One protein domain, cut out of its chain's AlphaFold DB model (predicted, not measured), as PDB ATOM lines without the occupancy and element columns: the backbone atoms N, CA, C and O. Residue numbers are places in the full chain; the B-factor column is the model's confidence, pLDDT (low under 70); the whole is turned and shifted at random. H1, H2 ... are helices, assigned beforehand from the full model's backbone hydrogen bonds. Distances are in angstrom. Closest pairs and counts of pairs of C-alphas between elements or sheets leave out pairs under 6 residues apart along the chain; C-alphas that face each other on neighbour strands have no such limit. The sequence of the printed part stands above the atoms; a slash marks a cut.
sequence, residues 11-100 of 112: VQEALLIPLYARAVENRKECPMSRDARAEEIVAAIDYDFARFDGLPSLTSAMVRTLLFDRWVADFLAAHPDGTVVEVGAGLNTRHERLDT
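This is residues 11 to 100 of the 112 residues of an uncharacterized protein of Streptomyces sp. BK447 (UniProt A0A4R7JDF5). H2 and the first part of the long H4 pack on opposite sides of H1, and H4 runs on past them; from its far end, where residues 77 to 82 stick out, residues 79 to 93 fold back to short H5. The printed part has 90 residues with five named helices, H1 to H5 in order, and no named strand: all helix, compact, radius of gyration of the C-alphas 13.5 A, spans 41 by 30 by 23 A.

Start at H1, residues 16 to 26, the hub. H2, residues 36 to 44, touches it at a steep tilt of 55 degrees, opposite ways; the closest C-alphas, of Ala 23 and Glu 39, are 4.5 A apart. H3, residues 49 to 52, only just touches H1, with 3 pairs of C-alphas within 8 A, the closest Ile 17 and Phe 52 at 7.0 A. H4, residues 56 to 78, touches H1 with residues 57 to 62 alone, about perpendicular at 74 degrees; its closest C-alphas are Ala 21 and Leu 58, 4.8 A. H5, residues 94 to 98, only just touches H4, with 3 pairs, closest Ala 73 and Leu 98 at 7.1 A. Every O i to N i+4 pair is within hydrogen-bond range in H2, H4 and H5, and 6 of 7 in H1; H3 is too short for one.

Find C-alpha 16 at (21.910, 1.122, 90.085), where H1 begins its 15.2 A. H4 runs 33.5 A to C-alpha 78 at (52.981, 3.624, 82.444).

The printed part has no cut; the link H4 to H5 is long. Residues 11, 99 and 100 are under pLDDT 70.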
ATOM      1  N   VAL A  11      20.286   6.507  98.686       61.69
ATOM      2  CA  VAL A  11      21.709   6.531  98.295       61.69
ATOM      3  C   VAL A  11      22.122   5.245  97.571       61.69
ATOM      4  O   VAL A  11      22.931   5.295  96.649       61.69
ATOM      5  N   GLN A  12      21.564   4.094  97.956       71.88
ATOM      6  CA  GLN A  12      21.915   2.805  97.358       71.88
ATOM      7  C   GLN A  12      21.224   2.598  95.999       71.88
ATOM      8  O   GLN A  12      21.804   1.970  95.118       71.88
ATOM      9  N   GLU A  13      20.054   3.206  95.774       78.12
ATOM     10  CA  GLU A  13      19.381   3.237  94.462       78.12
ATOM     11  C   GLU A  13      20.214   3.988  93.405       78.12
ATOM     12  O   GLU A  13      20.274   3.585  92.243       78.12
ATOM     13  N   ALA A  14      20.960   5.025  93.809       83.12
ATOM     14  CA  ALA A  14      21.840   5.768  92.904       83.12
ATOM     15  C   ALA A  14      22.985   4.913  92.319       83.12
ATOM     16  O   ALA A  14      23.498   5.244  91.249       83.12
ATOM     17  N   LEU A  15      23.371   3.808  92.977       91.50
ATOM     18  CA  LEU A  15      24.376   2.862  92.468       91.50
ATOM     19  C   LEU A  15      23.855   2.032  91.286       91.50
ATOM     20  O   LEU A  15      24.655   1.528  90.494       91.50
ATOM     21  N   LEU A  16      22.533   1.918  91.138       94.44
ATOM     22  CA  LEU A  16      21.910   1.122  90.085       94.44
ATOM     23  C   LEU A  16      22.018   1.786  88.712       94.44
ATOM     24  O   LEU A  16      22.193   1.084  87.724       94.44
ATOM     25  N   ILE A  17      22.000   3.121  88.637       95.44
ATOM     26  CA  ILE A  17      22.152   3.863  87.374       95.44
ATOM     27  C   ILE A  17      23.493   3.544  86.686       95.44
ATOM     28  O   ILE A  17      23.470   3.108  85.535       95.44
ATOM     29  N   PRO A  18      24.673   3.723  87.324       95.94
ATOM     30  CA  PRO A  18      25.941   3.417  86.669       95.94
ATOM     31  C   PRO A  18      26.142   1.924  86.409       95.94
ATOM     32  O   PRO A  18      26.830   1.590  85.450       95.94
ATOM     33  N   LEU A  19      25.577   1.031  87.228       96.56
ATOM     34  CA  LEU A  19      25.573  -0.407  86.948       96.56
ATOM     35  C   LEU A  19      24.768  -0.710  85.675       96.56
ATOM     36  O   LEU A  19      25.277  -1.335  84.747       96.56
ATOM     37  N   TYR A  20      23.532  -0.221  85.615       97.44
ATOM     38  CA  TYR A  20      22.620  -0.475  84.508       97.44
ATOM     39  C   TYR A  20      23.103   0.150  83.201       97.44
ATOM     40  O   TYR A  20      23.022  -0.485  82.157       97.44
ATOM     41  N   ALA A  21      23.700   1.343  83.260       97.12
ATOM     42  CA  ALA A  21      24.323   1.981  82.105       97.12
ATOM     43  C   ALA A  21      25.362   1.066  81.429       97.12
ATOM     44  O   ALA A  21      25.369   0.953  80.204       97.12
ATOM     45  N   ARG A  22      26.189   0.362  82.218       97.12
ATOM     46  CA  ARG A  22      27.181  -0.598  81.700       97.12
ATOM     47  C   ARG A  22      26.529  -1.858  81.135       97.12
ATOM     48  O   ARG A  22      26.943  -2.318  80.078       97.12
ATOM     49  N   ALA A  23      25.485  -2.379  81.780       97.06
ATOM     50  CA  ALA A  23      24.740  -3.530  81.264       97.06
ATOM     51  C   ALA A  23      24.031  -3.223  79.930       97.06
ATOM     52  O   ALA A  23      24.082  -4.028  79.004       97.06
ATOM     53  N   VAL A  24      23.403  -2.048  79.801       96.75
ATOM     54  CA  VAL A  24      22.779  -1.599  78.545       96.75
ATOM     55  C   VAL A  24      23.830  -1.405  77.454       96.75
ATOM     56  O   VAL A  24      23.605  -1.821  76.320       96.75
ATOM     57  N   GLU A  25      24.981  -0.809  77.781       96.25
ATOM     58  CA  GLU A  25      26.084  -0.665  76.831       96.25
ATOM     59  C   GLU A  25      26.590  -2.026  76.345       96.25
ATOM     60  O   GLU A  25      26.713  -2.219  75.141       96.25
ATOM     61  N   ASN A  26      26.810  -2.982  77.257       95.75
ATOM     62  CA  ASN A  26      27.327  -4.317  76.946       95.75
ATOM     63  C   ASN A  26      26.467  -5.085  75.927       95.75
ATOM     64  O   ASN A  26      26.999  -5.869  75.142       95.75
ATOM     65  N   ARG A  27      25.151  -4.838  75.922       94.62
ATOM     66  CA  ARG A  27      24.175  -5.476  75.021       94.62
ATOM     67  C   ARG A  27      24.164  -4.904  73.607       94.62
ATOM     68  O   ARG A  27      23.527  -5.486  72.731       94.62
ATOM     69  N   LYS A  28      24.808  -3.759  73.367       94.19
ATOM     70  CA  LYS A  28      24.883  -3.184  72.020       94.19
ATOM     71  C   LYS A  28      25.704  -4.096  71.116       94.19
ATOM     72  O   LYS A  28      26.696  -4.679  71.544       94.19
ATOM     73  N   GLU A  29      25.338  -4.149  69.838       92.00
ATOM     74  CA  GLU A  29      26.114  -4.868  68.813       92.00
ATOM     75  C   GLU A  29      27.569  -4.377  68.766       92.00
ATOM     76  O   GLU A  29      28.508  -5.151  68.584       92.00
ATOM     77  N   CYS A  30      27.742  -3.077  69.003       91.62
ATOM     78  CA  CYS A  30      29.002  -2.364  68.931       91.62
ATOM     79  C   CYS A  30      29.202  -1.526  70.204       91.62
ATOM     80  O   CYS A  30      28.936  -0.322  70.206       91.62
ATOM     81  N   PRO A  31      29.579  -2.170  71.321       91.56
ATOM     82  CA  PRO A  31      29.653  -1.513  72.615       91.56
ATOM     83  C   PRO A  31      30.942  -0.694  72.741       91.56
ATOM     84  O   PRO A  31      32.017  -1.136  72.338       91.56
ATOM     85  N   MET A  32      30.854   0.474  73.373       90.50
ATOM     86  CA  MET A  32      32.015   1.294  73.736       90.50
ATOM     87  C   MET A  32      32.897   0.611  74.790       90.50
ATOM     88  O   MET A  32      34.104   0.833  74.824       90.50
ATOM     89  N   SER A  33      32.297  -0.200  75.664       89.56
ATOM     90  CA  SER A  33      32.991  -1.020  76.658       89.56
ATOM     91  C   SER A  33      32.204  -2.302  76.913       89.56
ATOM     92  O   SER A  33      30.973  -2.283  76.914       89.56
ATOM     93  N   ARG A  34      32.918  -3.413  77.113       93.25
ATOM     94  CA  ARG A  34      32.328  -4.714  77.445       93.25
ATOM     95  C   ARG A  34      32.427  -4.939  78.947       93.25
ATOM     96  O   ARG A  34      33.507  -4.850  79.522       93.25
ATOM     97  N   ASP A  35      31.294  -5.239  79.565       95.19
ATOM     98  CA  ASP A  35      31.162  -5.448  81.005       95.19
ATOM     99  C   ASP A  35      30.109  -6.534  81.259       95.19
ATOM    100  O   ASP A  35      28.984  -6.273  81.688       95.19
ATOM    101  N   ALA A  36      30.471  -7.779  80.932       94.62
ATOM    102  CA  ALA A  36      29.594  -8.937  81.122       94.62
ATOM    103  C   ALA A  36      29.186  -9.101  82.595       94.62
ATOM    104  O   ALA A  36      28.057  -9.484  82.897       94.62
ATOM    105  N   ARG A  37      30.078  -8.728  83.522       95.56
ATOM    106  CA  ARG A  37      29.807  -8.805  84.955       95.56
ATOM    107  C   ARG A  37      28.699  -7.844  85.383       95.56
ATOM    108  O   ARG A  37      27.857  -8.220  86.193       95.56
ATOM    109  N   ALA A  38      28.644  -6.633  84.823       95.94
ATOM    110  CA  ALA A  38      27.531  -5.718  85.067       95.94
ATOM    111  C   ALA A  38      26.186  -6.314  84.623       95.94
ATOM    112  O   ALA A  38      25.190  -6.175  85.332       95.94
ATOM    113  N   GLU A  39      26.152  -7.003  83.482       95.62
ATOM    114  CA  GLU A  39      24.940  -7.660  82.989       95.62
ATOM    115  C   GLU A  39      24.487  -8.817  83.891       95.62
ATOM    116  O   GLU A  39      23.303  -8.902  84.217       95.62
ATOM    117  N   GLU A  40      25.419  -9.646  84.362       96.00
ATOM    118  CA  GLU A  40      25.135 -10.705  85.340       96.00
ATOM    119  C   GLU A  40      24.545 -10.143  86.640       96.00
ATOM    120  O   GLU A  40      23.556 -10.671  87.152       96.00
ATOM    121  N   ILE A  41      25.116  -9.053  87.165       95.25
ATOM    122  CA  ILE A  41      24.632  -8.417  88.396       95.25
ATOM    123  C   ILE A  41      23.223  -7.839  88.182       95.25
ATOM    124  O   ILE A  41      22.346  -8.056  89.013       95.25
ATOM    125  N   VAL A  42      22.964  -7.158  87.059       95.94
ATOM    126  CA  VAL A  42      21.615  -6.660  86.716       95.94
ATOM    127  C   VAL A  42      20.608  -7.808  86.595       95.94
ATOM    128  O   VAL A  42      19.462  -7.673  87.021       95.94
ATOM    129  N   ALA A  43      21.014  -8.951  86.040       94.75
ATOM    130  CA  ALA A  43      20.152 -10.124  85.948       94.75
ATOM    131  C   ALA A  43      19.841 -10.739  87.327       94.75
ATOM    132  O   ALA A  43      18.742 -11.257  87.519       94.75
ATOM    133  N   ALA A  44      20.757 -10.655  88.292       95.00
ATOM    134  CA  ALA A  44      20.578 -11.215  89.633       95.00
ATOM    135  C   ALA A  44      19.702 -10.357  90.568       95.00
ATOM    136  O   ALA A  44      19.091 -10.892  91.491       95.00
ATOM    137  N   ILE A  45      19.618  -9.046  90.327       92.62
ATOM    138  CA  ILE A  45      18.852  -8.117  91.166       92.62
ATOM    139  C   ILE A  45      17.382  -8.087  90.719       92.62
ATOM    140  O   ILE A  45      17.089  -7.855  89.542       92.62
ATOM    141  N   ASP A  46      16.458  -8.285  91.661       90.88
ATOM    142  CA  ASP A  46      15.022  -8.097  91.445       90.88
ATOM    143  C   ASP A  46      14.655  -6.612  91.588       90.88
ATOM    144  O   ASP A  46      14.301  -6.117  92.657       90.88
ATOM    145  N   TYR A  47      14.854  -5.863  90.505       90.69
ATOM    146  CA  TYR A  47      14.571  -4.434  90.431       90.69
ATOM    147  C   TYR A  47      14.114  -4.058  89.020       90.69
ATOM    148  O   TYR A  47      14.666  -4.539  88.024       90.69
ATOM    149  N   ASP A  48      13.134  -3.157  88.916       92.06
ATOM    150  CA  ASP A  48      12.698  -2.615  87.630       92.06
ATOM    151  C   ASP A  48      13.710  -1.585  87.110       92.06
ATOM    152  O   ASP A  48      13.589  -0.383  87.342       92.06
ATOM    153  N   PHE A  49      14.744  -2.061  86.416       94.31
ATOM    154  CA  PHE A  49      15.756  -1.199  85.806       94.31
ATOM    155  C   PHE A  49      15.240  -0.404  84.601       94.31
ATOM    156  O   PHE A  49      15.825   0.633  84.280       94.31
ATOM    157  N   ALA A  50      14.145  -0.836  83.960       92.44
ATOM    158  CA  ALA A  50      13.609  -0.175  82.769       92.44
ATOM    159  C   ALA A  50      13.145   1.259  83.071       92.44
ATOM    160  O   ALA A  50      13.164   2.128  82.203       92.44
ATOM    161  N   ARG A  51      12.838   1.572  84.336       93.06
ATOM    162  CA  ARG A  51      12.560   2.947  84.783       93.06
ATOM    163  C   ARG A  51      13.712   3.937  84.571       93.06
ATOM    164  O   ARG A  51      13.502   5.141  84.705       93.06
ATOM    165  N   PHE A  52      14.929   3.451  84.319       94.12
ATOM    166  CA  PHE A  52      16.077   4.295  83.997       94.12
ATOM    167  C   PHE A  52      16.271   4.506  82.493       94.12
ATOM    168  O   PHE A  52      17.088   5.346  82.108       94.12
ATOM    169  N   ASP A  53      15.548   3.776  81.643       94.00
ATOM    170  CA  ASP A  53      15.688   3.880  80.195       94.00
ATOM    171  C   ASP A  53      15.403   5.311  79.715       94.00
ATOM    172  O   ASP A  53      14.500   6.002  80.189       94.00
ATOM    173  N   GLY A  54      16.223   5.789  78.779       91.81
ATOM    174  CA  GLY A  54      16.124   7.145  78.235       91.81
ATOM    175  C   GLY A  54      16.591   8.265  79.175       91.81
ATOM    176  O   GLY A  54      16.671   9.415  78.736       91.81
ATOM    177  N   LEU A  55      16.951   7.976  80.432       94.62
ATOM    178  CA  LEU A  55      17.488   9.001  81.323       94.62
ATOM    179  C   LEU A  55      18.880   9.466  80.854       94.62
ATOM    180  O   LEU A  55      19.770   8.638  80.638       94.62
ATOM    181  N   PRO A  56      19.145  10.788  80.808       94.88
ATOM    182  CA  PRO A  56      20.475  11.321  80.489       94.88
ATOM    183  C   PRO A  56      21.582  10.826  81.432       94.88
ATOM    184  O   PRO A  56      22.762  10.831  81.077       94.88
ATOM    185  N   SER A  57      21.203  10.400  82.642       94.19
ATOM    186  CA  SER A  57      22.107   9.862  83.654       94.19
ATOM    187  C   SER A  57      22.772   8.549  83.238       94.19
ATOM    188  O   SER A  57      23.885   8.289  83.688       94.19
ATOM    189  N   LEU A  58      22.161   7.747  82.354       95.44
ATOM    190  CA  LEU A  58      22.802   6.542  81.818       95.44
ATOM    191  C   LEU A  58      23.992   6.906  80.929       95.44
ATOM    192  O   LEU A  58      25.099   6.404  81.127       95.44
ATOM    193  N   THR A  59      23.791   7.841  80.000       94.81
ATOM    194  CA  THR A  59      24.855   8.313  79.107       94.81
ATOM    195  C   THR A  59      25.984   8.968  79.892       94.81
ATOM    196  O   THR A  59      27.151   8.641  79.679       94.81
ATOM    197  N   SER A  60      25.670   9.861  80.838       95.88
ATOM    198  CA  SER A  60      26.706  10.523  81.640       95.88
ATOM    199  C   SER A  60      27.455   9.539  82.545       95.88
ATOM    200  O   SER A  60      28.675   9.650  82.689       95.88
ATOM    201  N   ALA A  61      26.772   8.529  83.093       96.00
ATOM    202  CA  ALA A  61      27.412   7.459  83.847       96.00
ATOM    203  C   ALA A  61      28.345   6.606  82.975       96.00
ATOM    204  O   ALA A  61      29.446   6.274  83.430       96.00
ATOM    205  N   MET A  62      27.962   6.293  81.731       95.88
ATOM    206  CA  MET A  62      28.841   5.576  80.801       95.88
ATOM    207  C   MET A  62      30.056   6.403  80.394       95.88
ATOM    208  O   MET A  62      31.175   5.909  80.495       95.88
ATOM    209  N   VAL A  63      29.877   7.669  80.009       96.38
ATOM    210  CA  VAL A  63      31.003   8.554  79.654       96.38
ATOM    211  C   VAL A  63      31.988   8.664  80.816       96.38
ATOM    212  O   VAL A  63      33.196   8.526  80.627       96.38
ATOM    213  N   ARG A  64      31.477   8.839  82.041       95.81
ATOM    214  CA  ARG A  64      32.300   8.851  83.254       95.81
ATOM    215  C   ARG A  64      33.061   7.535  83.436       95.81
ATOM    216  O   ARG A  64      34.236   7.568  83.781       95.81
ATOM    217  N   THR A  65      32.410   6.396  83.202       96.00
ATOM    218  CA  THR A  65      33.044   5.070  83.278       96.00
ATOM    219  C   THR A  65      34.218   4.973  82.306       96.00
ATOM    220  O   THR A  65      35.328   4.685  82.742       96.00
ATOM    221  N   LEU A  66      34.003   5.309  81.029       95.56
ATOM    222  CA  LEU A  66      35.036   5.258  79.989       95.56
ATOM    223  C   LEU A  66      36.226   6.170  80.303       95.56
ATOM    224  O   LEU A  66      37.373   5.780  80.096       95.56
ATOM    225  N   LEU A  67      35.966   7.373  80.826       96.75
ATOM    226  CA  LEU A  67      37.019   8.315  81.200       96.75
ATOM    227  C   LEU A  67      37.923   7.749  82.302       96.75
ATOM    228  O   LEU A  67      39.145   7.776  82.173       96.75
ATOM    229  N   PHE A  68      37.329   7.208  83.368       95.75
ATOM    230  CA  PHE A  68      38.103   6.598  84.447       95.75
ATOM    231  C   PHE A  68      38.830   5.334  83.992       95.75
ATOM    232  O   PHE A  68      39.969   5.122  84.393       95.75
ATOM    233  N   ASP A  69      38.205   4.518  83.144       94.75
ATOM    234  CA  ASP A  69      38.838   3.314  82.606       94.75
ATOM    235  C   ASP A  69      40.063   3.668  81.774       94.75
ATOM    236  O   ASP A  69      41.114   3.054  81.933       94.75
ATOM    237  N   ARG A  70      39.958   4.716  80.950       94.81
ATOM    238  CA  ARG A  70      41.082   5.245  80.184       94.81
ATOM    239  C   ARG A  70      42.222   5.691  81.097       94.81
ATOM    240  O   ARG A  70      43.363   5.322  80.847       94.81
ATOM    241  N   TRP A  71      41.927   6.453  82.151       95.94
ATOM    242  CA  TRP A  71      42.947   6.917  83.098       95.94
ATOM    243  C   TRP A  71      43.624   5.773  83.850       95.94
ATOM    244  O   TRP A  71      44.843   5.787  84.001       95.94
ATOM    245  N   VAL A  72      42.855   4.780  84.298       95.19
ATOM    246  CA  VAL A  72      43.400   3.601  84.979       95.19
ATOM    247  C   VAL A  72      44.258   2.772  84.026       95.19
ATOM    248  O   VAL A  72      45.370   2.400  84.389       95.19
ATOM    249  N   ALA A  73      43.788   2.534  82.800       92.81
ATOM    250  CA  ALA A  73      44.543   1.793  81.798       92.81
ATOM    251  C   ALA A  73      45.861   2.500  81.436       92.81
ATOM    252  O   ALA A  73      46.908   1.857  81.389       92.81
ATOM    253  N   ASP A  74      45.831   3.823  81.246       95.00
ATOM    254  CA  ASP A  74      47.030   4.616  80.956       95.00
ATOM    255  C   ASP A  74      48.020   4.609  82.129       95.00
ATOM    256  O   ASP A  74      49.227   4.473  81.916       95.00
ATOM    257  N   PHE A  75      47.527   4.702  83.368       95.25
ATOM    258  CA  PHE A  75      48.368   4.606  84.558       95.25
ATOM    259  C   PHE A  75      49.048   3.236  84.665       95.25
ATOM    260  O   PHE A  75      50.260   3.182  84.850       95.25
ATOM    261  N   LEU A  76      48.297   2.142  84.512       92.50
ATOM    262  CA  LEU A  76      48.839   0.780  84.593       92.50
ATOM    263  C   LEU A  76      49.821   0.480  83.451       92.50
ATOM    264  O   LEU A  76      50.817  -0.206  83.661       92.50
ATOM    265  N   ALA A  77      49.594   1.042  82.260       92.19
ATOM    266  CA  ALA A  77      50.532   0.936  81.144       92.19
ATOM    267  C   ALA A  77      51.856   1.678  81.418       92.19
ATOM    268  O   ALA A  77      52.922   1.197  81.038       92.19
ATOM    269  N   ALA A  78      51.800   2.842  82.075       95.88
ATOM    270  CA  ALA A  78      52.981   3.624  82.444       95.88
ATOM    271  C   ALA A  78      53.695   3.097  83.705       95.88
ATOM    272  O   ALA A  78      54.900   3.301  83.864       95.88
ATOM    273  N   HIS A  79      52.964   2.417  84.592       94.56
ATOM    274  CA  HIS A  79      53.440   1.909  85.875       94.56
ATOM    275  C   HIS A  79      53.010   0.444  86.063       94.56
ATOM    276  O   HIS A  79      52.025   0.192  86.757       94.56
ATOM    277  N   PRO A  80      53.749  -0.530  85.493       89.62
ATOM    278  CA  PRO A  80      53.384  -1.948  85.564       89.62
ATOM    279  C   PRO A  80      53.265  -2.508  86.991       89.62
ATOM    280  O   PRO A  80      52.427  -3.366  87.240       89.62
ATOM    281  N   ASP A  81      54.055  -1.984  87.935       93.19
ATOM    282  CA  ASP A  81      53.991  -2.335  89.365       93.19
ATOM    283  C   ASP A  81      53.108  -1.360  90.179       93.19
ATOM    284  O   ASP A  81      53.117  -1.350  91.412       93.19
ATOM    285  N   GLY A  82      52.383  -0.469  89.497       91.69
ATOM    286  CA  GLY A  82      51.517   0.533  90.105       91.69
ATOM    287  C   GLY A  82      50.267  -0.085  90.731       91.69
ATOM    288  O   GLY A  82      49.709  -1.057  90.238       91.69
ATOM    289  N   THR A  83      49.785   0.511  91.823       94.31
ATOM    290  CA  THR A  83      48.552   0.080  92.501       94.31
ATOM    291  C   THR A  83      47.445   1.109  92.302       94.31
ATOM    292  O   THR A  83      47.655   2.301  92.525       94.31
ATOM    293  N   VAL A  84      46.249   0.646  91.931       94.12
ATOM    294  CA  VAL A  84      45.042   1.473  91.793       94.12
ATOM    295  C   VAL A  84      44.059   1.109  92.900       94.12
ATOM    296  O   VAL A  84      43.779  -0.064  93.127       94.12
ATOM    297  N   VAL A  85      43.528   2.118  93.592       94.81
ATOM    298  CA  VAL A  85      42.553   1.943  94.677       94.81
ATOM    299  C   VAL A  85      41.256   2.662  94.324       94.81
ATOM    300  O   VAL A  85      41.252   3.872  94.099       94.81
ATOM    301  N   GLU A  86      40.141   1.929  94.319       93.25
ATOM    302  CA  GLU A  86      38.800   2.494  94.142       93.25
ATOM    303  C   GLU A  86      38.105   2.708  95.484       93.25
ATOM    304  O   GLU A  86      37.660   1.768  96.143       93.25
ATOM    305  N   VAL A  87      37.970   3.969  95.885       93.88
ATOM    306  CA  VAL A  87      37.244   4.331  97.105       93.88
ATOM    307  C   VAL A  87      35.754   4.434  96.797       93.88
ATOM    308  O   VAL A  87      35.351   5.167  95.896       93.88
ATOM    309  N   GLY A  88      34.927   3.712  97.557       89.25
ATOM    310  CA  GLY A  88      33.478   3.699  97.339       89.25
ATOM    311  C   GLY A  88      33.075   2.991  96.043       89.25
ATOM    312  O   GLY A  88      32.128   3.418  95.390       89.25
ATOM    313  N   ALA A  89      33.790   1.921  95.675       89.12
ATOM    314  CA  ALA A  89      33.596   1.195  94.419       89.12
ATOM    315  C   ALA A  89      32.144   0.735  94.186       89.12
ATOM    316  O   ALA A  89      31.690   0.689  93.043       89.12
ATOM    317  N   GLY A  90      31.394   0.438  95.252       91.81
ATOM    318  CA  GLY A  90      29.997   0.016  95.146       91.81
ATOM    319  C   GLY A  90      29.862  -1.191  94.216       91.81
ATOM    320  O   GLY A  90      30.504  -2.210  94.434       91.81
ATOM    321  N   LEU A  91      29.052  -1.051  93.165       93.69
ATOM    322  CA  LEU A  91      28.824  -2.079  92.141       93.69
ATOM    323  C   LEU A  91      29.709  -1.884  90.898       93.69
ATOM    324  O   LEU A  91      29.289  -2.215  89.791       93.69
ATOM    325  N   ASN A  92      30.884  -1.262  91.024       94.19
ATOM    326  CA  ASN A  92      31.831  -1.126  89.918       94.19
ATOM    327  C   ASN A  92      32.589  -2.440  89.687       94.19
ATOM    328  O   ASN A  92      33.081  -3.050  90.625       94.19
ATOM    329  N   THR A  93      32.701  -2.820  88.420       94.69
ATOM    330  CA  THR A  93      33.316  -4.062  87.929       94.69
ATOM    331  C   THR A  93      34.568  -3.769  87.088       94.69
ATOM    332  O   THR A  93      34.835  -4.404  86.068       94.69
ATOM    333  N   ARG A  94      35.298  -2.693  87.434       93.19
ATOM    334  CA  ARG A  94      36.461  -2.223  86.657       93.19
ATOM    335  C   ARG A  94      37.592  -3.229  86.668       93.19
ATOM    336  O   ARG A  94      38.229  -3.418  85.637       93.19
ATOM    337  N   HIS A  95      37.832  -3.839  87.823       89.88
ATOM    338  CA  HIS A  95      38.859  -4.854  87.972       89.88
ATOM    339  C   HIS A  95      38.638  -5.963  86.941       89.88
ATOM    340  O   HIS A  95      39.509  -6.227  86.127       89.88
ATOM    341  N   GLU A  96      37.430  -6.515  86.870       88.25
ATOM    342  CA  GLU A  96      37.080  -7.604  85.961       88.25
ATOM    343  C   GLU A  96      37.271  -7.251  84.481       88.25
ATOM    344  O   GLU A  96      37.636  -8.126  83.699       88.25
ATOM    345  N   ARG A  97      37.046  -5.989  84.081       87.12
ATOM    346  CA  ARG A  97      37.188  -5.564  82.675       87.12
ATOM    347  C   ARG A  97      38.572  -5.029  82.295       87.12
ATOM    348  O   ARG A  97      38.865  -4.969  81.105       87.12
ATOM    349  N   LEU A  98      39.404  -4.611  83.255       83.81
ATOM    350  CA  LEU A  98      40.750  -4.077  82.986       83.81
ATOM    351  C   LEU A  98      41.890  -5.044  83.346       83.81
ATOM    352  O   LEU A  98      42.985  -4.883  82.812       83.81
ATOM    353  N   ASP A  99      41.649  -6.037  84.206       69.00
ATOM    354  CA  ASP A  99      42.641  -7.050  84.615       69.00
ATOM    355  C   ASP A  99      42.967  -8.037  83.474       69.00
ATOM    356  O   ASP A  99      44.086  -8.530  83.333       69.00
ATOM    357  N   THR A 100      42.037  -8.238  82.537       53.19
ATOM    358  CA  THR A 100      42.370  -8.794  81.222       53.19
ATOM    359  C   THR A 100      43.016  -7.700  80.388       53.19
ATOM    360  O   THR A 100      42.295  -6.912  79.779       53.19
TER     361      THR A 100